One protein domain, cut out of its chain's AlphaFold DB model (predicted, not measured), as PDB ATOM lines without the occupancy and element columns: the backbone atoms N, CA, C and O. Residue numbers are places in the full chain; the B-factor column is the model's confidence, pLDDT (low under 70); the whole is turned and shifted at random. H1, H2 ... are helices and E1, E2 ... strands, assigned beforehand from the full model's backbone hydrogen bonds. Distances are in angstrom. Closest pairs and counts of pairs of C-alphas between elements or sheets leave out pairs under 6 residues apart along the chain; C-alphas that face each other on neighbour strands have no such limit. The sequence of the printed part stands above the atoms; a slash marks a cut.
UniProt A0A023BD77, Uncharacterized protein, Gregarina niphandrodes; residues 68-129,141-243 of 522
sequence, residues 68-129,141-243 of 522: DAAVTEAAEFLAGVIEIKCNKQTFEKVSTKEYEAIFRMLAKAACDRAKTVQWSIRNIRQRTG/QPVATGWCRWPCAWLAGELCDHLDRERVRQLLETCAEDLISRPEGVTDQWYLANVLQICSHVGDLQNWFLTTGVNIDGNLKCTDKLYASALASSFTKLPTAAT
ATOM      1  N   ASP A  68     -29.677 -23.379 -34.600       82.69
ATOM      2  CA  ASP A  68     -28.515 -22.895 -33.851       82.69
ATOM      3  C   ASP A  68     -28.919 -21.725 -32.938       82.69
ATOM      4  O   ASP A  68     -28.524 -21.673 -31.770       82.69
ATOM      5  N   ALA A  69     -29.831 -20.870 -33.413       86.06
ATOM      6  CA  ALA A  69     -30.474 -19.847 -32.596       86.06
ATOM      7  C   ALA A  69     -31.288 -20.445 -31.431       86.06
ATOM      8  O   ALA A  69     -31.133 -20.004 -30.297       86.06
ATOM      9  N   ALA A  70     -32.102 -21.480 -31.668       80.94
ATOM     10  CA  ALA A  70     -32.881 -22.136 -30.612       80.94
ATOM     11  C   ALA A  70     -32.006 -22.866 -29.578       80.94
ATOM     12  O   ALA A  70     -32.326 -22.875 -28.392       80.94
ATOM     13  N   VAL A  71     -30.896 -23.476 -30.004       80.00
ATOM     14  CA  VAL A  71     -29.906 -24.091 -29.103       80.00
ATOM     15  C   VAL A  71     -29.263 -23.021 -28.228       80.00
ATOM     16  O   VAL A  71     -29.127 -23.222 -27.022       80.00
ATOM     17  N   THR A  72     -28.927 -21.874 -28.816       84.06
ATOM     18  CA  THR A  72     -28.372 -20.730 -28.083       84.06
ATOM     19  C   THR A  72     -29.387 -20.179 -27.076       84.06
ATOM     20  O   THR A  72     -29.065 -20.082 -25.895       84.06
ATOM     21  N   GLU A  73     -30.643 -19.953 -27.483       85.31
ATOM     22  CA  GLU A  73     -31.734 -19.516 -26.591       85.31
ATOM     23  C   GLU A  73     -31.967 -20.521 -25.448       85.31
ATOM     24  O   GLU A  73     -32.169 -20.136 -24.297       85.31
ATOM     25  N   ALA A  74     -31.898 -21.827 -25.731       76.50
ATOM     26  CA  ALA A  74     -32.017 -22.874 -24.718       76.50
ATOM     27  C   ALA A  74     -30.870 -22.846 -23.698       76.50
ATOM     28  O   ALA A  74     -31.104 -23.024 -22.497       76.50
ATOM     29  N   ALA A  75     -29.645 -22.630 -24.176       77.44
ATOM     30  CA  ALA A  75     -28.449 -22.554 -23.352       77.44
ATOM     31  C   ALA A  75     -28.463 -21.304 -22.458       77.44
ATOM     32  O   ALA A  75     -28.177 -21.401 -21.263       77.44
ATOM     33  N   GLU A  76     -28.854 -20.150 -23.000       83.44
ATOM     34  CA  GLU A  76     -29.039 -18.904 -22.247       83.44
ATOM     35  C   GLU A  76     -30.163 -19.031 -21.215       83.44
ATOM     36  O   GLU A  76     -30.005 -18.638 -20.058       83.44
ATOM     37  N   PHE A  77     -31.283 -19.653 -21.589       83.19
ATOM     38  CA  PHE A  77     -32.384 -19.910 -20.667       83.19
ATOM     39  C   PHE A  77     -31.943 -20.775 -19.481       83.19
ATOM     40  O   PHE A  77     -32.261 -20.459 -18.333       83.19
ATOM     41  N   LEU A  78     -31.203 -21.856 -19.734       77.19
ATOM     42  CA  LEU A  78     -30.668 -22.703 -18.670       77.19
ATOM     43  C   LEU A  78     -29.679 -21.956 -17.776       77.19
ATOM     44  O   LEU A  78     -29.749 -22.112 -16.557       77.19
ATOM     45  N   ALA A  79     -28.806 -21.131 -18.359       76.75
ATOM     46  CA  ALA A  79     -27.914 -20.266 -17.596       76.75
ATOM     47  C   ALA A  79     -28.714 -19.326 -16.678       76.75
ATOM     48  O   ALA A  79     -28.427 -19.254 -15.488       76.75
ATOM     49  N   GLY A  80     -29.805 -18.729 -17.170       74.69
ATOM     50  CA  GLY A  80     -30.708 -17.914 -16.351       74.69
ATOM     51  C   GLY A  80     -31.432 -18.704 -15.250       74.69
ATOM     52  O   GLY A  80     -31.573 -18.224 -14.126       74.69
ATOM     53  N   VAL A  81     -31.866 -19.944 -15.520       75.44
ATOM     54  CA  VAL A  81     -32.467 -20.827 -14.494       75.44
ATOM     55  C   VAL A  81     -31.481 -21.109 -13.361       75.44
ATOM     56  O   VAL A  81     -31.888 -21.170 -12.199       75.44
ATOM     57  N   ILE A  82     -30.209 -21.279 -13.709       76.88
ATOM     58  CA  ILE A  82     -29.110 -21.497 -12.776       76.88
ATOM     59  C   ILE A  82     -28.800 -20.202 -11.998       76.88
ATOM     60  O   ILE A  82     -28.733 -20.232 -10.770       76.88
ATOM     61  N   GLU A  83     -28.705 -19.057 -12.679       72.62
ATOM     62  CA  GLU A  83     -28.302 -17.765 -12.106       72.62
ATOM     63  C   GLU A  83     -29.328 -17.177 -11.126       72.62
ATOM     64  O   GLU A  83     -28.949 -16.735 -10.043       72.62
ATOM     65  N   ILE A  84     -30.634 -17.259 -11.425       58.25
ATOM     66  CA  ILE A  84     -31.723 -16.725 -10.569       58.25
ATOM     67  C   ILE A  84     -31.692 -17.315  -9.142       58.25
ATOM     68  O   ILE A  84     -32.282 -16.760  -8.213       58.25
ATOM     69  N   LYS A  85     -31.016 -18.450  -8.944       57.41
ATOM     70  CA  LYS A  85     -30.914 -19.142  -7.654       57.41
ATOM     71  C   LYS A  85     -29.536 -19.062  -7.004       57.41
ATOM     72  O   LYS A  85     -29.435 -19.394  -5.824       57.41
ATOM     73  N   CYS A  86     -28.520 -18.556  -7.698       50.22
ATOM     74  CA  CYS A  86     -27.213 -18.243  -7.123       50.22
ATOM     75  C   CYS A  86     -27.277 -16.944  -6.298       50.22
ATOM     76  O   CYS A  86     -26.529 -16.001  -6.533       50.22
ATOM     77  N   ASN A  87     -28.201 -16.858  -5.337       42.34
ATOM     78  CA  ASN A  87     -28.225 -15.742  -4.400       42.34
ATOM     79  C   ASN A  87     -27.183 -15.995  -3.302       42.34
ATOM     80  O   ASN A  87     -27.037 -17.130  -2.845       42.34
ATOM     81  N   LYS A  88     -26.440 -14.949  -2.920       45.22
ATOM     82  CA  LYS A  88     -25.244 -14.989  -2.060       45.22
ATOM     83  C   LYS A  88     -25.554 -15.522  -0.653       45.22
ATOM     84  O   LYS A  88     -25.651 -14.748   0.293       45.22
ATOM     85  N   GLN A  89     -25.685 -16.834  -0.488       48.34
ATOM     86  CA  GLN A  89     -25.489 -17.436   0.822       48.34
ATOM     87  C   GLN A  89     -23.995 -17.381   1.124       48.34
ATOM     88  O   GLN A  89     -23.168 -17.940   0.406       48.34
ATOM     89  N   THR A  90     -23.662 -16.622   2.161       42.41
ATOM     90  CA  THR A  90     -22.329 -16.533   2.740       42.41
ATOM     91  C   THR A  90     -21.953 -17.900   3.288       42.41
ATOM     92  O   THR A  90     -22.325 -18.243   4.408       42.41
ATOM     93  N   PHE A  91     -21.235 -18.692   2.495       47.62
ATOM     94  CA  PHE A  91     -20.463 -19.790   3.051       47.62
ATOM     95  C   PHE A  91     -19.467 -19.210   4.058       47.62
ATOM     96  O   PHE A  91     -18.836 -18.177   3.800       47.62
ATOM     97  N   GLU A  92     -19.332 -19.873   5.209       53.97
ATOM     98  CA  GLU A  92     -18.148 -19.701   6.044       53.97
ATOM     99  C   GLU A  92     -16.919 -19.860   5.149       53.97
ATOM    100  O   GLU A  92     -16.880 -20.733   4.282       53.97
ATOM    101  N   LYS A  93     -15.965 -18.938   5.295       58.56
ATOM    102  CA  LYS A  93     -14.823 -18.776   4.393       58.56
ATOM    103  C   LYS A  93     -13.985 -20.057   4.355       58.56
ATOM    104  O   LYS A  93     -13.022 -20.175   5.109       58.56
ATOM    105  N   VAL A  94     -14.309 -20.975   3.446       64.12
ATOM    106  CA  VAL A  94     -13.378 -22.013   3.007       64.12
ATOM    107  C   VAL A  94     -12.138 -21.281   2.507       64.12
ATOM    108  O   VAL A  94     -12.221 -20.319   1.734       64.12
ATOM    109  N   SER A  95     -10.979 -21.656   3.031       78.50
ATOM    110  CA  SER A  95      -9.752 -20.927   2.765       78.50
ATOM    111  C   SER A  95      -9.292 -21.201   1.334       78.50
ATOM    112  O   SER A  95      -9.322 -22.332   0.852       78.50
ATOM    113  N   THR A  96      -8.771 -20.183   0.649       81.19
ATOM    114  CA  THR A  96      -8.161 -20.338  -0.686       81.19
ATOM    115  C   THR A  96      -7.113 -21.463  -0.719       81.19
ATOM    116  O   THR A  96      -6.941 -22.125  -1.737       81.19
ATOM    117  N   LYS A  97      -6.452 -21.739   0.416       83.88
ATOM    118  CA  LYS A  97      -5.463 -22.817   0.558       83.88
ATOM    119  C   LYS A  97      -6.051 -24.216   0.346       83.88
ATOM    120  O   LYS A  97      -5.362 -25.072  -0.202       83.88
ATOM    121  N   GLU A  98      -7.292 -24.455   0.759       83.62
ATOM    122  CA  GLU A  98      -7.950 -25.759   0.604       83.62
ATOM    123  C   GLU A  98      -8.275 -26.016  -0.870       83.62
ATOM    124  O   GLU A  98      -7.932 -27.071  -1.403       83.62
ATOM    125  N   TYR A  99      -8.802 -25.011  -1.576       81.50
ATOM    126  CA  TYR A  99      -9.013 -25.093  -3.025       81.50
ATOM    127  C   TYR A  99      -7.706 -25.244  -3.804       81.50
ATOM    128  O   TYR A  99      -7.653 -26.011  -4.765       81.50
ATOM    129  N   GLU A 100      -6.622 -24.586  -3.381       83.25
ATOM    130  CA  GLU A 100      -5.306 -24.811  -3.986       83.25
ATOM    131  C   GLU A 100      -4.815 -26.252  -3.816       83.25
ATOM    132  O   GLU A 100      -4.185 -26.796  -4.726       83.25
ATOM    133  N   ALA A 101      -5.078 -26.879  -2.668       84.06
ATOM    134  CA  ALA A 101      -4.722 -28.276  -2.450       84.06
ATOM    135  C   ALA A 101      -5.509 -29.193  -3.399       84.06
ATOM    136  O   ALA A 101      -4.898 -30.037  -4.060       84.06
ATOM    137  N   ILE A 102      -6.824 -28.973  -3.548       80.00
ATOM    138  CA  ILE A 102      -7.657 -29.687  -4.533       80.00
ATOM    139  C   ILE A 102      -7.108 -29.488  -5.948       80.00
ATOM    140  O   ILE A 102      -6.934 -30.456  -6.685       80.00
ATOM    141  N   PHE A 103      -6.760 -28.256  -6.317       82.25
ATOM    142  CA  PHE A 103      -6.207 -27.945  -7.633       82.25
ATOM    143  C   PHE A 103      -4.887 -28.672  -7.912       82.25
ATOM    144  O   PHE A 103      -4.690 -29.207  -9.001       82.25
ATOM    145  N   ARG A 104      -3.980 -28.747  -6.930       84.00
ATOM    146  CA  ARG A 104      -2.722 -29.502  -7.069       84.00
ATOM    147  C   ARG A 104      -2.977 -31.001  -7.216       84.00
ATOM    148  O   ARG A 104      -2.313 -31.646  -8.025       84.00
ATOM    149  N   MET A 105      -3.935 -31.550  -6.464       82.44
ATOM    150  CA  MET A 105      -4.350 -32.952  -6.607       82.44
ATOM    151  C   MET A 105      -4.928 -33.219  -8.000       82.44
ATOM    152  O   MET A 105      -4.556 -34.212  -8.624       82.44
ATOM    153  N   LEU A 106      -5.743 -32.300  -8.526       77.50
ATOM    154  CA  LEU A 106      -6.280 -32.372  -9.883       77.50
ATOM    155  C   LEU A 106      -5.181 -32.330 -10.945       77.50
ATOM    156  O   LEU A 106      -5.147 -33.202 -11.806       77.50
ATOM    157  N   ALA A 107      -4.276 -31.350 -10.884       78.00
ATOM    158  CA  ALA A 107      -3.185 -31.218 -11.849       78.00
ATOM    159  C   ALA A 107      -2.307 -32.480 -11.877       78.00
ATOM    160  O   ALA A 107      -1.929 -32.966 -12.944       78.00
ATOM    161  N   LYS A 108      -2.045 -33.065 -10.702       84.94
ATOM    162  CA  LYS A 108      -1.339 -34.343 -10.590       84.94
ATOM    163  C   LYS A 108      -2.133 -35.491 -11.221       84.94
ATOM    164  O   LYS A 108      -1.581 -36.212 -12.044       84.94
ATOM    165  N   ALA A 109      -3.416 -35.637 -10.882       79.69
ATOM    166  CA  ALA A 109      -4.274 -36.689 -11.428       79.69
ATOM    167  C   ALA A 109      -4.418 -36.589 -12.956       79.69
ATOM    168  O   ALA A 109      -4.362 -37.602 -13.650       79.69
ATOM    169  N   ALA A 110      -4.541 -35.370 -13.485       72.44
ATOM    170  CA  ALA A 110      -4.556 -35.089 -14.915       72.44
ATOM    171  C   ALA A 110      -3.249 -35.537 -15.586       72.44
ATOM    172  O   ALA A 110      -3.285 -36.298 -16.552       72.44
ATOM    173  N   CYS A 111      -2.096 -35.164 -15.023       75.56
ATOM    174  CA  CYS A 111      -0.788 -35.587 -15.524       75.56
ATOM    175  C   CYS A 111      -0.616 -37.119 -15.498       75.56
ATOM    176  O   CYS A 111      -0.169 -37.719 -16.479       75.56
ATOM    177  N   ASP A 112      -1.006 -37.777 -14.404       81.19
ATOM    178  CA  ASP A 112      -0.914 -39.234 -14.260       81.19
ATOM    179  C   ASP A 112      -1.844 -39.957 -15.253       81.19
ATOM    180  O   ASP A 112      -1.471 -40.974 -15.857       81.19
ATOM    181  N   ARG A 113      -3.038 -39.404 -15.500       75.31
ATOM    182  CA  ARG A 113      -3.981 -39.934 -16.489       75.31
ATOM    183  C   ARG A 113      -3.482 -39.739 -17.916       75.31
ATOM    184  O   ARG A 113      -3.544 -40.694 -18.689       75.31
ATOM    185  N   ALA A 114      -2.938 -38.569 -18.246       71.50
ATOM    186  CA  ALA A 114      -2.334 -38.284 -19.549       71.50
ATOM    187  C   ALA A 114      -1.220 -39.290 -19.866       71.50
ATOM    188  O   ALA A 114      -1.241 -39.946 -20.908       71.50
ATOM    189  N   LYS A 115      -0.310 -39.515 -18.907       78.62
ATOM    190  CA  LYS A 115       0.756 -40.525 -19.015       78.62
ATOM    191  C   LYS A 115       0.203 -41.930 -19.238       78.62
ATOM    192  O   LYS A 115       0.727 -42.667 -20.069       78.62
ATOM    193  N   THR A 116      -0.862 -42.294 -18.525       77.44
ATOM    194  CA  THR A 116      -1.520 -43.601 -18.677       77.44
ATOM    195  C   THR A 116      -2.112 -43.767 -20.078       77.44
ATOM    196  O   THR A 116      -1.886 -44.791 -20.719       77.44
ATOM    197  N   VAL A 117      -2.818 -42.753 -20.590       70.69
ATOM    198  CA  VAL A 117      -3.404 -42.767 -21.941       70.69
ATOM    199  C   VAL A 117      -2.314 -42.836 -23.009       70.69
ATOM    200  O   VAL A 117      -2.377 -43.694 -23.890       70.69
ATOM    201  N   GLN A 118      -1.274 -42.005 -22.906       74.31
ATOM    202  CA  GLN A 118      -0.129 -42.034 -23.819       74.31
ATOM    203  C   GLN A 118       0.571 -43.400 -23.817       74.31
ATOM    204  O   GLN A 118       0.919 -43.922 -24.879       74.31
ATOM    205  N   TRP A 119       0.740 -44.014 -22.642       83.06
ATOM    206  CA  TRP A 119       1.298 -45.360 -22.515       83.06
ATOM    207  C   TRP A 119       0.415 -46.414 -23.195       83.06
ATOM    208  O   TRP A 119       0.927 -47.239 -23.953       83.06
ATOM    209  N   SER A 120      -0.908 -46.359 -23.008       75.38
ATOM    210  CA  SER A 120      -1.851 -47.259 -23.684       75.38
ATOM    211  C   SER A 120      -1.811 -47.103 -25.206       75.38
ATOM    212  O   SER A 120      -1.740 -48.109 -25.909       75.38
ATOM    213  N   ILE A 121      -1.785 -45.871 -25.723       73.06
ATOM    214  CA  ILE A 121      -1.675 -45.600 -27.166       73.06
ATOM    215  C   ILE A 121      -0.361 -46.164 -27.719       73.06
ATOM    216  O   ILE A 121      -0.365 -46.839 -28.750       73.06
ATOM    217  N   ARG A 122       0.763 -45.931 -27.028       81.94
ATOM    218  CA  ARG A 122       2.076 -46.462 -27.428       81.94
ATOM    219  C   ARG A 122       2.068 -47.991 -27.471       81.94
ATOM    220  O   ARG A 122       2.546 -48.563 -28.445       81.94
ATOM    221  N   ASN A 123       1.486 -48.644 -26.467       82.19
ATOM    222  CA  ASN A 123       1.381 -50.102 -26.426       82.19
ATOM    223  C   ASN A 123       0.488 -50.672 -27.528       82.19
ATOM    224  O   ASN A 123       0.820 -51.712 -28.091       82.19
ATOM    225  N   ILE A 124      -0.633 -50.015 -27.846       75.56
ATOM    226  CA  ILE A 124      -1.496 -50.432 -28.959       75.56
ATOM    227  C   ILE A 124      -0.709 -50.350 -30.268       75.56
ATOM    228  O   ILE A 124      -0.638 -51.349 -30.975       75.56
ATOM    229  N   ARG A 125      -0.024 -49.225 -30.529       80.12
ATOM    230  CA  ARG A 125       0.813 -49.048 -31.731       80.12
ATOM    231  C   ARG A 125       1.905 -50.110 -31.862       80.12
ATOM    232  O   ARG A 125       2.129 -50.616 -32.954       80.12
ATOM    233  N   GLN A 126       2.567 -50.460 -30.758       86.25
ATOM    234  CA  GLN A 126       3.595 -51.507 -30.759       86.25
ATOM    235  C   GLN A 126       3.017 -52.896 -31.047       86.25
ATOM    236  O   GLN A 126       3.669 -53.703 -31.703       86.25
ATOM    237  N   ARG A 127       1.800 -53.185 -30.572       82.75
ATOM    238  CA  ARG A 127       1.142 -54.480 -30.790       82.75
ATOM    239  C   ARG A 127       0.573 -54.641 -32.190       82.75
ATOM    240  O   ARG A 127       0.540 -55.762 -32.679       82.75
ATOM    241  N   THR A 128       0.103 -53.564 -32.813       82.00
ATOM    242  CA  THR A 128      -0.547 -53.650 -34.127       82.00
ATOM    243  C   THR A 128       0.430 -53.875 -35.275       82.00
ATOM    244  O   THR A 128      -0.017 -54.296 -36.333       82.00
ATOM    245  N   GLY A 129       1.737 -53.663 -35.070       73.88
ATOM    246  CA  GLY A 129       2.724 -53.721 -36.148       73.88
ATOM    247  C   GLY A 129       2.502 -52.565 -37.125       73.88
ATOM    248  O   GLY A 129       1.389 -52.287 -37.561       73.88
ATOM    249  N   GLN A 141     -12.207 -41.525 -28.894       48.06
ATOM    250  CA  GLN A 141     -12.181 -40.114 -29.233       48.06
ATOM    251  C   GLN A 141     -12.765 -39.374 -28.032       48.06
ATOM    252  O   GLN A 141     -13.913 -39.630 -27.659       48.06
ATOM    253  N   PRO A 142     -12.008 -38.469 -27.394       47.94
ATOM    254  CA  PRO A 142     -12.493 -37.696 -26.269       47.94
ATOM    255  C   PRO A 142     -13.412 -36.578 -26.777       47.94
ATOM    256  O   PRO A 142     -13.299 -35.422 -26.378       47.94
ATOM    257  N   VAL A 143     -14.330 -36.922 -27.686       51.38
ATOM    258  CA  VAL A 143     -15.512 -36.130 -27.979       51.38
ATOM    259  C   VAL A 143     -16.161 -35.931 -26.629       51.38
ATOM    260  O   VAL A 143     -16.529 -36.915 -25.981       51.38
ATOM    261  N   ALA A 144     -16.183 -34.670 -26.185       61.03
ATOM    262  CA  ALA A 144     -16.732 -34.237 -24.914       61.03
ATOM    263  C   ALA A 144     -17.897 -35.147 -24.567       61.03
ATOM    264  O   ALA A 144     -18.889 -35.177 -25.304       61.03
ATOM    265  N   THR A 145     -17.721 -35.961 -23.519       66.56
ATOM    266  CA  THR A 145     -18.770 -36.845 -23.024       66.56
ATOM    267  C   THR A 145     -20.033 -36.013 -23.072       66.56
ATOM    268  O   THR A 145     -20.058 -34.950 -22.455       66.56
ATOM    269  N   GLY A 146     -21.031 -36.395 -23.883       88.81
ATOM    270  CA  GLY A 146     -22.180 -35.521 -24.193       88.81
ATOM    271  C   GLY A 146     -22.999 -35.107 -22.958       88.81
ATOM    272  O   GLY A 146     -24.056 -34.490 -23.063       88.81
ATOM    273  N   TRP A 147     -22.513 -35.486 -21.781       93.75
ATOM    274  CA  TRP A 147     -22.928 -35.159 -20.449       93.75
ATOM    275  C   TRP A 147     -21.723 -35.066 -19.486       93.75
ATOM    276  O   TRP A 147     -20.728 -35.779 -19.630       93.75
ATOM    277  N   CYS A 148     -21.873 -34.259 -18.439       94.38
ATOM    278  CA  CYS A 148     -20.991 -34.166 -17.282       94.38
ATOM    279  C   CYS A 148     -21.751 -34.586 -16.006       94.38
ATOM    280  O   CYS A 148     -22.962 -34.377 -15.898       94.38
ATOM    281  N   ARG A 149     -21.081 -35.213 -15.034       93.50
ATOM    282  CA  ARG A 149     -21.654 -35.529 -13.714       93.50
ATOM    283  C   ARG A 149     -21.821 -34.250 -12.898       93.50
ATOM    284  O   ARG A 149     -20.931 -33.402 -12.887       93.50
ATOM    285  N   TRP A 150     -22.911 -34.170 -12.137       94.06
ATOM    286  CA  TRP A 150     -23.189 -33.040 -11.246       94.06
ATOM    287  C   TRP A 150     -22.006 -32.657 -10.333       94.06
ATOM    288  O   TRP A 150     -21.645 -31.481 -10.334       94.06
ATOM    289  N   PRO A 151     -21.338 -33.591  -9.617       92.69
ATOM    290  CA  PRO A 151     -20.221 -33.247  -8.734       92.69
ATOM    291  C   PRO A 151     -19.054 -32.576  -9.465       92.69
ATOM    292  O   PRO A 151     -18.449 -31.655  -8.927       92.69
ATOM    293  N   CYS A 152     -18.755 -33.009 -10.692       93.56
ATOM    294  CA  CYS A 152     -17.662 -32.460 -11.492       93.56
ATOM    295  C   CYS A 152     -17.987 -31.043 -11.978       93.56
ATOM    296  O   CYS A 152     -17.145 -30.158 -11.881       93.56
ATOM    297  N   ALA A 153     -19.217 -30.821 -12.451       94.81
ATOM    298  CA  ALA A 153     -19.686 -29.505 -12.879       94.81
ATOM    299  C   ALA A 153     -19.769 -28.508 -11.714       94.81
ATOM    300  O   ALA A 153     -19.377 -27.352 -11.862       94.81
ATOM    301  N   TRP A 154     -20.227 -28.957 -10.543       93.62
ATOM    302  CA  TRP A 154     -20.250 -28.133  -9.338       93.62
ATOM    303  C   TRP A 154     -18.831 -27.755  -8.895       93.62
ATOM    304  O   TRP A 154     -18.533 -26.571  -8.770       93.62
ATOM    305  N   LEU A 155     -17.938 -28.742  -8.747       90.50
ATOM    306  CA  LEU A 155     -16.550 -28.505  -8.342       90.50
ATOM    307  C   LEU A 155     -15.809 -27.601  -9.335       90.50
ATOM    308  O   LEU A 155     -15.042 -26.750  -8.904       90.50
ATOM    309  N   ALA A 156     -16.039 -27.746 -10.642       93.06
ATOM    310  CA  ALA A 156     -15.445 -26.854 -11.634       93.06
ATOM    311  C   ALA A 156     -15.844 -25.389 -11.404       93.06
ATOM    312  O   ALA A 156     -14.984 -24.514 -11.450       93.06
ATOM    313  N   GLY A 157     -17.123 -25.134 -11.104       92.00
ATOM    314  CA  GLY A 157     -17.600 -23.799 -10.742       92.00
ATOM    315  C   GLY A 157     -16.919 -23.262  -9.481       92.00
ATOM    316  O   GLY A 157     -16.428 -22.139  -9.489       92.00
ATOM    317  N   GLU A 158     -16.816 -24.075  -8.425       89.56
ATOM    318  CA  GLU A 158     -16.140 -23.658  -7.186       89.56
ATOM    319  C   GLU A 158     -14.636 -23.401  -7.394       89.56
ATOM    320  O   GLU A 158     -14.102 -22.411  -6.900       89.56
ATOM    321  N   LEU A 159     -13.936 -24.238  -8.166       89.50
ATOM    322  CA  LEU A 159     -12.520 -24.019  -8.475       89.50
ATOM    323  C   LEU A 159     -12.312 -22.728  -9.269       89.50
ATOM    324  O   LEU A 159     -11.379 -21.989  -8.977       89.50
ATOM    325  N   CYS A 160     -13.170 -22.435 -10.246       91.44
ATOM    326  CA  CYS A 160     -13.065 -21.203 -11.024       91.44
ATOM    327  C   CYS A 160     -13.370 -19.939 -10.210       91.44
ATOM    328  O   CYS A 160     -12.789 -18.898 -10.505       91.44
ATOM    329  N   ASP A 161     -14.232 -20.022  -9.196       88.50
ATOM    330  CA  ASP A 161     -14.547 -18.889  -8.319       88.50
ATOM    331  C   ASP A 161     -13.455 -18.625  -7.273       88.50
ATOM    332  O   ASP A 161     -13.210 -17.476  -6.898       88.50
ATOM    333  N   HIS A 162     -12.812 -19.683  -6.773       86.00
ATOM    334  CA  HIS A 162     -11.868 -19.591  -5.657       86.00
ATOM    335  C   HIS A 162     -10.395 -19.548  -6.067       86.00
ATOM    336  O   HIS A 162      -9.547 -19.187  -5.245       86.00
ATOM    337  N   LEU A 163     -10.067 -19.921  -7.303       86.38
ATOM    338  CA  LEU A 163      -8.701 -19.904  -7.813       86.38
ATOM    339  C   LEU A 163      -8.457 -18.714  -8.730       86.38
ATOM    340  O   LEU A 163      -9.366 -18.149  -9.332       86.38
ATOM    341  N   ASP A 164      -7.182 -18.369  -8.871       89.44
ATOM    342  CA  ASP A 164      -6.760 -17.389  -9.857       89.44
ATOM    343  C   ASP A 164      -7.096 -17.869 -11.279       89.44
ATOM    344  O   ASP A 164      -6.711 -18.969 -11.697       89.44
ATOM    345  N   ARG A 165      -7.816 -17.023 -12.022       91.94
ATOM    346  CA  ARG A 165      -8.344 -17.341 -13.355       91.94
ATOM    347  C   ARG A 165      -7.235 -17.721 -14.331       91.94
ATOM    348  O   ARG A 165      -7.425 -18.628 -15.139       91.94
ATOM    349  N   GLU A 166      -6.086 -17.058 -14.246       92.94
ATOM    350  CA  GLU A 166      -4.957 -17.316 -15.139       92.94
ATOM    351  C   GLU A 166      -4.334 -18.692 -14.874       92.94
ATOM    352  O   GLU A 166      -4.050 -19.435 -15.811       92.94
ATOM    353  N   ARG A 167      -4.228 -19.107 -13.606       87.25
ATOM    354  CA  ARG A 167      -3.780 -20.466 -13.253       87.25
ATOM    355  C   ARG A 167      -4.734 -21.545 -13.746       87.25
ATOM    356  O   ARG A 167      -4.275 -22.581 -14.227       87.25
ATOM    357  N   VAL A 168      -6.046 -21.325 -13.634       90.44
ATOM    358  CA  VAL A 168      -7.034 -22.263 -14.189       90.44
ATOM    359  C   VAL A 168      -6.871 -22.350 -15.704       90.44
ATOM    360  O   VAL A 168      -6.790 -23.456 -16.229       90.44
ATOM    361  N   ARG A 169      -6.738 -21.214 -16.401       93.38
ATOM    362  CA  ARG A 169      -6.521 -21.175 -17.854       93.38
ATOM    363  C   ARG A 169      -5.272 -21.955 -18.273       93.38
ATOM    364  O   ARG A 169      -5.372 -22.796 -19.156       93.38
ATOM    365  N   GLN A 170      -4.145 -21.753 -17.591       91.38
ATOM    366  CA  GLN A 170      -2.900 -22.488 -17.852       91.38
ATOM    367  C   GLN A 170      -3.068 -23.999 -17.665       91.38
ATOM    368  O   GLN A 170      -2.634 -24.774 -18.512       91.38
ATOM    369  N   LEU A 171      -3.749 -24.436 -16.596       88.31
ATOM    370  CA  LEU A 171      -4.057 -25.857 -16.409       88.31
ATOM    371  C   LEU A 171      -4.905 -26.402 -17.562       88.31
ATOM    372  O   LEU A 171      -4.651 -27.507 -18.037       88.31
ATOM    373  N   LEU A 172      -5.919 -25.650 -17.996       92.94
ATOM    374  CA  LEU A 172      -6.782 -26.057 -19.101       92.94
ATOM    375  C   LEU A 172      -6.021 -26.130 -20.425       92.94
ATOM    376  O   LEU A 172      -6.291 -27.040 -21.198       92.94
ATOM    377  N   GLU A 173      -5.063 -25.238 -20.672       93.69
ATOM    378  CA  GLU A 173      -4.184 -25.290 -21.848       93.69
ATOM    379  C   GLU A 173      -3.307 -26.537 -21.833       93.69
ATOM    380  O   GLU A 173      -3.321 -27.300 -22.797       93.69
ATOM    381  N   THR A 174      -2.658 -26.834 -20.704       89.38
ATOM    382  CA  THR A 174      -1.893 -28.082 -20.548       89.38
ATOM    383  C   THR A 174      -2.782 -29.314 -20.751       89.38
ATOM    384  O   THR A 174      -2.407 -30.255 -21.442       89.38
ATOM    385  N   CYS A 175      -4.005 -29.315 -20.207       88.56
ATOM    386  CA  CYS A 175      -4.948 -30.416 -20.422       88.56
ATOM    387  C   CYS A 175      -5.429 -30.510 -21.881       88.56
ATOM    388  O   CYS A 175      -5.689 -31.612 -22.366       88.56
ATOM    389  N   ALA A 176      -5.554 -29.385 -22.585       90.19
ATOM    390  CA  ALA A 176      -5.963 -29.362 -23.985       90.19
ATOM    391  C   ALA A 176      -4.902 -29.972 -24.905       90.19
ATOM    392  O   ALA A 176      -5.258 -30.639 -25.879       90.19
ATOM    393  N   GLU A 177      -3.628 -29.778 -24.567       89.81
ATOM    394  CA  GLU A 177      -2.484 -30.358 -25.269       89.81
ATOM    395  C   GLU A 177      -2.302 -31.850 -24.941       89.81
ATOM    396  O   GLU A 177      -2.120 -32.663 -25.848       89.81
ATOM    397  N   ASP A 178      -2.402 -32.225 -23.661       85.44
ATOM    398  CA  ASP A 178      -1.990 -33.557 -23.190       85.44
ATOM    399  C   ASP A 178      -3.121 -34.586 -23.050       85.44
ATOM    400  O   ASP A 178      -2.870 -35.795 -23.104       85.44
ATOM    401  N   LEU A 179      -4.356 -34.137 -22.808       83.12
ATOM    402  CA  LEU A 179      -5.492 -35.006 -22.480       83.12
ATOM    403  C   LEU A 179      -6.555 -34.985 -23.571       83.12
ATOM    404  O   LEU A 179      -6.857 -36.029 -24.153       83.12
ATOM    405  N   ILE A 180      -7.203 -33.834 -23.774       87.00
ATOM    406  CA  ILE A 180      -8.430 -33.726 -24.577       87.00
ATOM    407  C   ILE A 180      -8.511 -32.357 -25.214       87.00
ATOM    408  O   ILE A 180      -8.664 -31.371 -24.504       87.00
ATOM    409  N   SER A 181      -8.538 -32.289 -26.541       90.62
ATOM    410  CA  SER A 181      -8.748 -31.024 -27.242       90.62
ATOM    411  C   SER A 181     -10.044 -30.348 -26.790       90.62
ATOM    412  O   SER A 181     -11.106 -30.973 -26.723       90.62
ATOM    413  N   ARG A 182      -9.960 -29.056 -26.472       92.56
ATOM    414  CA  ARG A 182     -11.120 -28.259 -26.072       92.56
ATOM    415  C   ARG A 182     -12.024 -28.010 -27.287       92.56
ATOM    416  O   ARG A 182     -11.556 -27.395 -28.244       92.56
ATOM    417  N   PRO A 183     -13.300 -28.436 -27.272       90.62
ATOM    418  CA  PRO A 183     -14.211 -28.134 -28.367       90.62
ATOM    419  C   PRO A 183     -14.487 -26.629 -28.460       90.62
ATOM    420  O   PRO A 183     -14.525 -25.929 -27.443       90.62
ATOM    421  N   GLU A 184     -14.705 -26.143 -29.680       90.50
ATOM    422  CA  GLU A 184     -15.022 -24.740 -29.931       90.50
ATOM    423  C   GLU A 184     -16.322 -24.328 -29.222       90.50
ATOM    424  O   GLU A 184     -17.282 -25.096 -29.139       90.50
ATOM    425  N   GLY A 185     -16.334 -23.114 -28.666       90.19
ATOM    426  CA  GLY A 185     -17.506 -22.546 -27.998       90.19
ATOM    427  C   GLY A 185     -17.818 -23.113 -26.609       90.19
ATOM    428  O   GLY A 185     -18.808 -22.705 -26.016       90.19
ATOM    429  N   VAL A 186     -17.005 -24.024 -26.062       93.62
ATOM    430  CA  VAL A 186     -17.188 -24.563 -24.702       93.62
ATOM    431  C   VAL A 186     -16.571 -23.631 -23.658       93.62
ATOM    432  O   VAL A 186     -15.429 -23.198 -23.826       93.62
ATOM    433  N   THR A 187     -17.274 -23.359 -22.555       95.00
ATOM    434  CA  THR A 187     -16.764 -22.505 -21.462       95.00
ATOM    435  C   THR A 187     -15.598 -23.148 -20.702       95.00
ATOM    436  O   THR A 187     -15.451 -24.373 -20.686       95.00
ATOM    437  N   ASP A 188     -14.762 -22.328 -20.049       94.88
ATOM    438  CA  ASP A 188     -13.633 -22.814 -19.233       94.88
ATOM    439  C   ASP A 188     -14.135 -23.771 -18.140       94.88
ATOM    440  O   ASP A 188     -13.572 -24.844 -17.931       94.88
ATOM    441  N   GLN A 189     -15.250 -23.417 -17.497       94.88
ATOM    442  CA  GLN A 189     -15.861 -24.180 -16.413       94.88
ATOM    443  C   GLN A 189     -16.407 -25.525 -16.894       94.88
ATOM    444  O   GLN A 189     -16.185 -26.548 -16.247       94.88
ATOM    445  N   TRP A 190     -17.094 -25.566 -18.041       95.69
ATOM    446  CA  TRP A 190     -17.588 -26.836 -18.580       95.69
ATOM    447  C   TRP A 190     -16.442 -27.737 -19.030       95.69
ATOM    448  O   TRP A 190     -16.466 -28.950 -18.808       95.69
ATOM    449  N   TYR A 191     -15.414 -27.161 -19.653       95.12
ATOM    450  CA  TYR A 191     -14.237 -27.916 -20.056       95.12
ATOM    451  C   TYR A 191     -13.500 -28.482 -18.829       95.12
ATOM    452  O   TYR A 191     -13.257 -29.690 -18.780       95.12
ATOM    453  N   LEU A 192     -13.288 -27.676 -17.782       94.25
ATOM    454  CA  LEU A 192     -12.740 -28.128 -16.498       94.25
ATOM    455  C   LEU A 192     -13.572 -29.259 -15.878       94.25
ATOM    456  O   LEU A 192     -13.016 -30.242 -15.391       94.25
ATOM    457  N   ALA A 193     -14.902 -29.166 -15.934       94.38
ATOM    458  CA  ALA A 193     -15.796 -30.209 -15.437       94.38
ATOM    459  C   ALA A 193     -15.615 -31.546 -16.178       94.38
ATOM    460  O   ALA A 193     -15.665 -32.615 -15.564       94.38
ATOM    461  N   ASN A 194     -15.366 -31.510 -17.490       93.69
ATOM    462  CA  ASN A 194     -15.065 -32.713 -18.269       93.69
ATOM    463  C   ASN A 194     -13.670 -33.267 -17.957       93.69
ATOM    464  O   ASN A 194     -13.533 -34.479 -17.795       93.69
ATOM    465  N   VAL A 195     -12.662 -32.401 -17.797       91.69
ATOM    466  CA  VAL A 195     -11.319 -32.808 -17.346       91.69
ATOM    467  C   VAL A 195     -11.417 -33.518 -15.997       91.69
ATOM    468  O   VAL A 195     -10.919 -34.635 -15.854       91.69
ATOM    469  N   LEU A 196     -12.144 -32.938 -15.038       91.31
ATOM    470  CA  LEU A 196     -12.432 -33.550 -13.740       91.31
ATOM    471  C   LEU A 196     -13.085 -34.922 -13.896       91.31
ATOM    472  O   LEU A 196     -12.600 -35.898 -13.332       91.31
ATOM    473  N   GLN A 197     -14.147 -35.027 -14.697       92.56
ATOM    474  CA  GLN A 197     -14.854 -36.291 -14.925       92.56
ATOM    475  C   GLN A 197     -13.953 -37.407 -15.472       92.56
ATOM    476  O   GLN A 197     -14.215 -38.584 -15.221       92.56
ATOM    477  N   ILE A 198     -12.920 -37.052 -16.234       88.75
ATOM    478  CA  ILE A 198     -12.036 -38.007 -16.908       88.75
ATOM    479  C   ILE A 198     -10.830 -38.364 -16.044       88.75
ATOM    480  O   ILE A 198     -10.374 -39.510 -16.069       88.75
ATOM    481  N   CYS A 199     -10.343 -37.406 -15.260       84.38
ATOM    482  CA  CYS A 199      -9.168 -37.572 -14.412       84.38
ATOM    483  C   CYS A 199      -9.499 -38.106 -13.016       84.38
ATOM    484  O   CYS A 199      -8.587 -38.530 -12.314       84.38
ATOM    485  N   SER A 200     -10.768 -38.088 -12.597       84.50
ATOM    486  CA  SER A 200     -11.154 -38.470 -11.237       84.50
ATOM    487  C   SER A 200     -12.356 -39.409 -11.196       84.50
ATOM    488  O   SER A 200     -13.365 -39.223 -11.888       84.50
ATOM    489  N   HIS A 201     -12.276 -40.426 -10.337       86.81
ATOM    490  CA  HIS A 201     -13.467 -41.146  -9.913       86.81
ATOM    491  C   HIS A 201     -14.209 -40.331  -8.850       86.81
ATOM    492  O   HIS A 201     -13.624 -39.536  -8.120       86.81
ATOM    493  N   VAL A 202     -15.523 -40.543  -8.721       80.75
ATOM    494  CA  VAL A 202     -16.335 -39.834  -7.712       80.75
ATOM    495  C   VAL A 202     -15.813 -40.100  -6.292       80.75
ATOM    496  O   VAL A 202     -15.840 -39.197  -5.463       80.75
ATOM    497  N   GLY A 203     -15.296 -41.306  -6.034       86.56
ATOM    498  CA  GLY A 203     -14.651 -41.643  -4.763       86.56
ATOM    499  C   GLY A 203     -13.379 -40.831  -4.505       86.56
ATOM    500  O   GLY A 203     -13.187 -40.363  -3.388       86.56
ATOM    501  N   ASP A 204     -12.562 -40.589  -5.535       87.12
ATOM    502  CA  ASP A 204     -11.350 -39.771  -5.412       87.12
ATOM    503  C   ASP A 204     -11.706 -38.322  -5.109       87.12
ATOM    504  O   ASP A 204     -11.125 -37.731  -4.206       87.12
ATOM    505  N   LEU A 205     -12.711 -37.775  -5.807       85.62
ATOM    506  CA  LEU A 205     -13.218 -36.433  -5.530       85.62
ATOM    507  C   LEU A 205     -13.659 -36.325  -4.075       85.62
ATOM    508  O   LEU A 205     -13.171 -35.460  -3.358       85.62
ATOM    509  N   GLN A 206     -14.522 -37.231  -3.612       86.31
ATOM    510  CA  GLN A 206     -14.966 -37.250  -2.216       86.31
ATOM    511  C   GLN A 206     -13.783 -37.328  -1.247       86.31
ATOM    512  O   GLN A 206     -13.745 -36.576  -0.276       86.31
ATOM    513  N   ASN A 207     -12.790 -38.171  -1.530       88.19
ATOM    514  CA  ASN A 207     -11.594 -38.278  -0.706       88.19
ATOM    515  C   ASN A 207     -10.759 -36.986  -0.702       88.19
ATOM    516  O   ASN A 207     -10.247 -36.595   0.345       88.19
ATOM    517  N   TRP A 208     -10.646 -36.290  -1.837       86.38
ATOM    518  CA  TRP A 208      -9.982 -34.987  -1.917       86.38
ATOM    519  C   TRP A 208     -10.670 -33.972  -1.009       86.38
ATOM    520  O   TRP A 208      -9.989 -33.351  -0.200       86.38
ATOM    521  N   PHE A 209     -12.000 -33.878  -1.068       82.44
ATOM    522  CA  PHE A 209     -12.775 -32.983  -0.202       82.44
ATOM    523  C   PHE A 209     -12.626 -33.327   1.285       82.44
ATOM    524  O   PHE A 209     -12.385 -32.429   2.091       82.44
ATOM    525  N   LEU A 210     -12.697 -34.619   1.641       84.38
ATOM    526  CA  LEU A 210     -12.458 -35.081   3.016       84.38
ATOM    527  C   LEU A 210     -11.063 -34.677   3.504       84.38
ATOM    528  O   LEU A 210     -10.910 -34.217   4.631       84.38
ATOM    529  N   THR A 211     -10.052 -34.821   2.647       85.00
ATOM    530  CA  THR A 211      -8.659 -34.507   2.990       85.00
ATOM    531  C   THR A 211      -8.430 -33.002   3.140       85.00
ATOM    532  O   THR A 211      -7.579 -32.589   3.924       85.00
ATOM    533  N   THR A 212      -9.179 -32.167   2.415       78.56
ATOM    534  CA  THR A 212      -9.052 -30.705   2.477       78.56
ATOM    535  C   THR A 212     -10.001 -30.042   3.470       78.56
ATOM    536  O   THR A 212     -10.027 -28.822   3.512       78.56
ATOM    537  N   GLY A 213     -10.796 -30.796   4.236       80.12
ATOM    538  CA  GLY A 213     -11.723 -30.230   5.230       80.12
ATOM    539  C   GLY A 213     -12.903 -29.453   4.636       80.12
ATOM    540  O   GLY A 213     -13.652 -28.810   5.368       80.12
ATOM    541  N   VAL A 214     -13.102 -29.525   3.319       77.38
ATOM    542  CA  VAL A 214     -14.210 -28.847   2.643       77.38
ATOM    543  C   VAL A 214     -15.471 -29.676   2.853       77.38
ATOM    544  O   VAL A 214     -15.484 -30.876   2.567       77.38
ATOM    545  N   ASN A 215     -16.530 -29.043   3.363       79.31
ATOM    546  CA  ASN A 215     -17.761 -29.745   3.698       79.31
ATOM    547  C   ASN A 215     -18.356 -30.433   2.462       79.31
ATOM    548  O   ASN A 215     -18.572 -29.824   1.411       79.31
ATOM    549  N   ILE A 216     -18.603 -31.733   2.600       72.12
ATOM    550  CA  ILE A 216     -19.200 -32.552   1.558       72.12
ATOM    551  C   ILE A 216     -20.709 -32.365   1.608       72.12
ATOM    552  O   ILE A 216     -21.448 -33.150   2.207       72.12
ATOM    553  N   ASP A 217     -21.172 -31.323   0.929       75.50
ATOM    554  CA  ASP A 217     -22.596 -31.095   0.740       75.50
ATOM    555  C   ASP A 217     -23.250 -32.226  -0.068       75.50
ATOM    556  O   ASP A 217     -22.611 -33.011  -0.782       75.50
ATOM    557  N   GLY A 218     -24.586 -32.261  -0.039       78.19
ATOM    558  CA  GLY A 218     -25.399 -33.187  -0.837       78.19
ATOM    559  C   GLY A 218     -25.115 -33.152  -2.348       78.19
ATOM    560  O   GLY A 218     -25.525 -34.073  -3.061       78.19
ATOM    561  N   ASN A 219     -24.391 -32.139  -2.834       81.19
ATOM    562  CA  ASN A 219     -23.924 -32.000  -4.212       81.19
ATOM    563  C   ASN A 219     -22.959 -33.116  -4.639       81.19
ATOM    564  O   ASN A 219     -23.097 -33.628  -5.748       81.19
ATOM    565  N   LEU A 220     -22.041 -33.570  -3.780       83.06
ATOM    566  CA  LEU A 220     -21.049 -34.597  -4.155       83.06
ATOM    567  C   LEU A 220     -21.620 -36.017  -4.200       83.06
ATOM    568  O   LEU A 220     -21.058 -36.896  -4.853       83.06
ATOM    569  N   LYS A 221     -22.748 -36.247  -3.522       84.62
ATOM    570  CA  LYS A 221     -23.503 -37.511  -3.587       84.62
ATOM    571  C   LYS A 221     -24.450 -37.561  -4.789       84.62
ATOM    572  O   LYS A 221     -25.046 -38.601  -5.062       84.62
ATOM    573  N   CYS A 222     -24.610 -36.447  -5.501       86.69
ATOM    574  CA  CYS A 222     -25.480 -36.366  -6.660       86.69
ATOM    575  C   CYS A 222     -24.927 -37.232  -7.800       86.69
ATOM    576  O   CYS A 222     -23.797 -37.044  -8.246       86.69
ATOM    577  N   THR A 223     -25.726 -38.178  -8.290       89.31
ATOM    578  CA  THR A 223     -25.353 -39.032  -9.435       89.31
ATOM    579  C   THR A 223     -25.937 -38.531 -10.755       89.31
ATOM    580  O   THR A 223     -25.771 -39.172 -11.799       89.31
ATOM    581  N   ASP A 224     -26.607 -37.378 -10.716       90.69
ATOM    582  CA  ASP A 224     -27.256 -36.810 -11.880       90.69
ATOM    583  C   ASP A 224     -26.257 -36.326 -12.929       90.69
ATOM    584  O   ASP A 224     -25.076 -36.057 -12.678       90.69
ATOM    585  N   LYS A 225     -26.771 -36.250 -14.154       94.19
ATOM    586  CA  LYS A 225     -26.026 -35.888 -15.352       94.19
ATOM    587  C   LYS A 225     -26.573 -34.589 -15.917       94.19
ATOM    588  O   LYS A 225     -27.787 -34.417 -16.013       94.19
ATOM    589  N   LEU A 226     -25.663 -33.727 -16.330       95.25
ATOM    590  CA  LEU A 226     -25.910 -32.489 -17.055       95.25
ATOM    591  C   LEU A 226     -25.462 -32.687 -18.491       95.25
ATOM    592  O   LEU A 226     -24.428 -33.300 -18.704       95.25
ATOM    593  N   TYR A 227     -26.209 -32.204 -19.475       94.19
ATOM    594  CA  TYR A 227     -25.944 -32.529 -20.877       94.19
ATOM    595  C   TYR A 227     -25.268 -31.377 -21.621       94.19
ATOM    596  O   TYR A 227     -25.722 -30.236 -21.560       94.19
ATOM    597  N   ALA A 228     -24.198 -31.699 -22.354       93.12
ATOM    598  CA  ALA A 228     -23.344 -30.726 -23.033       93.12
ATOM    599  C   ALA A 228     -24.102 -29.940 -24.105       93.12
ATOM    600  O   ALA A 228     -23.951 -28.728 -24.188       93.12
ATOM    601  N   SER A 229     -24.991 -30.599 -24.851       89.62
ATOM    602  CA  SER A 229     -25.781 -29.954 -25.906       89.62
ATOM    603  C   SER A 229     -26.729 -28.858 -25.408       89.62
ATOM    604  O   SER A 229     -27.276 -28.129 -26.224       89.62
ATOM    605  N   ALA A 230     -26.945 -28.761 -24.094       87.44
ATOM    606  CA  ALA A 230     -27.790 -27.746 -23.480       87.44
ATOM    607  C   ALA A 230     -27.002 -26.729 -22.636       87.44
ATOM    608  O   ALA A 230     -27.526 -25.660 -22.351       87.44
ATOM    609  N   LEU A 231     -25.788 -27.065 -22.189       90.81
ATOM    610  CA  LEU A 231     -25.064 -26.283 -21.179       90.81
ATOM    611  C   LEU A 231     -23.650 -25.883 -21.593       90.81
ATOM    612  O   LEU A 231     -23.142 -24.901 -21.073       90.81
ATOM    613  N   ALA A 232     -22.987 -26.601 -22.499       92.94
ATOM    614  CA  ALA A 232     -21.538 -26.472 -22.670       92.94
ATOM    615  C   ALA A 232     -21.062 -25.061 -23.055       92.94
ATOM    616  O   ALA A 232     -19.968 -24.668 -22.654       92.94
ATOM    617  N   SER A 233     -21.873 -24.311 -23.804       91.62
ATOM    618  CA  SER A 233     -21.539 -22.968 -24.287       91.62
ATOM    619  C   SER A 233     -21.889 -21.834 -23.328       91.62
ATOM    620  O   SER A 233     -21.325 -20.749 -23.439       91.62
ATOM    621  N   SER A 234     -22.790 -22.070 -22.375       91.00
ATOM    622  CA  SER A 234     -23.295 -21.046 -21.452       91.00
ATOM    623  C   SER A 234     -23.074 -21.393 -19.981       91.00
ATOM    624  O   SER A 234     -23.482 -20.645 -19.094       91.00
ATOM    625  N   PHE A 235     -22.450 -22.536 -19.688       93.12
ATOM    626  CA  PHE A 235     -22.267 -22.994 -18.321       93.12
ATOM    627  C   PHE A 235     -21.288 -22.099 -17.568       93.12
ATOM    628  O   PHE A 235     -20.114 -21.997 -17.928       93.12
ATOM    629  N   THR A 236     -21.776 -21.516 -16.478       90.94
ATOM    630  CA  THR A 236     -20.997 -20.693 -15.554       90.94
ATOM    631  C   THR A 236     -20.710 -21.461 -14.267       90.94
ATOM    632  O   THR A 236     -19.583 -21.893 -14.047       90.94
ATOM    633  N   LYS A 237     -21.722 -21.689 -13.427       91.69
ATOM    634  CA  LYS A 237     -21.594 -22.375 -12.133       91.69
ATOM    635  C   LYS A 237     -22.935 -22.952 -11.700       91.69
ATOM    636  O   LYS A 237     -23.962 -22.352 -11.966       91.69
ATOM    637  N   LEU A 238     -22.945 -24.088 -11.000       91.69
ATOM    638  CA  LEU A 238     -24.168 -24.618 -10.381       91.69
ATOM    639  C   LEU A 238     -24.466 -23.936  -9.035       91.69
ATOM    640  O   LEU A 238     -23.526 -23.555  -8.340       91.69
ATOM    641  N   PRO A 239     -25.738 -23.846  -8.604       87.31
ATOM    642  CA  PRO A 239     -26.066 -23.242  -7.317       87.31
ATOM    643  C   PRO A 239     -25.409 -24.019  -6.168       87.31
ATOM    644  O   PRO A 239     -25.612 -25.227  -6.043       87.31
ATOM    645  N   THR A 240     -24.642 -23.329  -5.320       82.56
ATOM    646  CA  THR A 240     -23.910 -23.960  -4.207       82.56
ATOM    647  C   THR A 240     -24.879 -24.613  -3.211       82.56
ATOM    648  O   THR A 240     -24.710 -25.775  -2.857       82.56
ATOM    649  N   ALA A 241     -25.982 -23.938  -2.875       78.31
ATOM    650  CA  ALA A 241     -27.039 -24.456  -2.001       78.31
ATOM    651  C   ALA A 241     -28.224 -25.069  -2.777       78.31
ATOM    652  O   ALA A 241     -29.389 -24.834  -2.451       78.31
ATOM    653  N   ALA A 242     -27.956 -25.831  -3.844       79.56
ATOM    654  CA  ALA A 242     -29.021 -26.453  -4.626       79.56
ATOM    655  C   ALA A 242     -29.799 -27.483  -3.787       79.56
ATOM    656  O   ALA A 242     -29.295 -28.561  -3.441       79.56
ATOM    657  N   THR A 243     -31.073 -27.193  -3.511       88.25
ATOM    658  CA  THR A 243     -31.961 -28.172  -2.876       88.25
ATOM    659  C   THR A 243     -32.074 -29.422  -3.753       88.25
ATOM    660  O   THR A 243     -31.825 -29.387  -4.961       88.25
TER     661      THR A 243
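What this domain is: This is residues 68 to 129 and 141 to 243 of the 522 residues of an uncharacterized protein of Gregarina niphandrodes (UniProt A0A023BD77). What is the shape? H5 is at the core of a cluster of short helices with H3 and H4 packed on it, and one long helix, H2, crosses H5 and sticks out beyond the cluster with its residues 119 to 128. Away from H2, H1 packs on the small H7, near a tiny ribbon of two strands, E1 and E2. What is it made of? The printed part, 165 residues and mostly helix, has seven named helices and two antiparallel strands in the order H1 H2 E1 H3 H4 H5 H6 E2 H7. It is compact, with a radius of gyration of the C-alphas of 16.5 A and spans of 58 by 43 by 30 A.

How they stand to each other: What does H1, residues 68 to 83, touch? It touches H7, residues 228 to 231; the closest C-alphas, of Ala 75 and Ala 230, are 5.2 A apart. What does H2, residues 96 to 128, touch? Among others, its residues 106 to 113 alone touch H5, residues 188 to 199, at a steep tilt of 60 degrees; the closest C-alphas, of Ala 110 and Cys 199, are 5.3 A apart. Its residues 102 to 105 alone only just touch H6, residues 202 to 211, with 3 pairs of C-alphas within 8 A, the closest of Ile 102 and Trp 208 at 6.4 A. What else touches H5? H3, residues 150 to 162, does at 54 degrees, a steep tilt, with the closest C-alphas, of Ala 153 and Ala 193, 4.7 A apart; residues 169 to 175 alone of H4, residues 165 to 178, do too, the closest C-alphas, of Leu 172 and Leu 192, being 6.8 A apart. How do the backbones pair? In E1, residues 147 to 149, and E2, residues 225 to 227, N 148 and O 226 are 2.7 A apart, and in H1 to H6 every O i to N i+4 pair is within hydrogen-bond range, while H7 is too short for one.

Where its parts are: Where does H1 begin? C-alpha 68 is at (-28.515, -22.895, -33.851), and H1 is 22.3 A long. Where does H2 run? It runs 47.8 A, from C-alpha 96 at (-8.161, -20.338, -0.686) to C-alpha 128 at (-0.547, -53.650, -34.127).

The domain as a whole: Is the printed part cut? Residues 130 to 140 are not printed, and C-alphas 129 and 141 are 21.3 A apart. Which links are long, and where is confidence low? H1 to H2 and H6 to E2 are long links, and pLDDT is under 70 at residues 84 to 94 and 141 to 145.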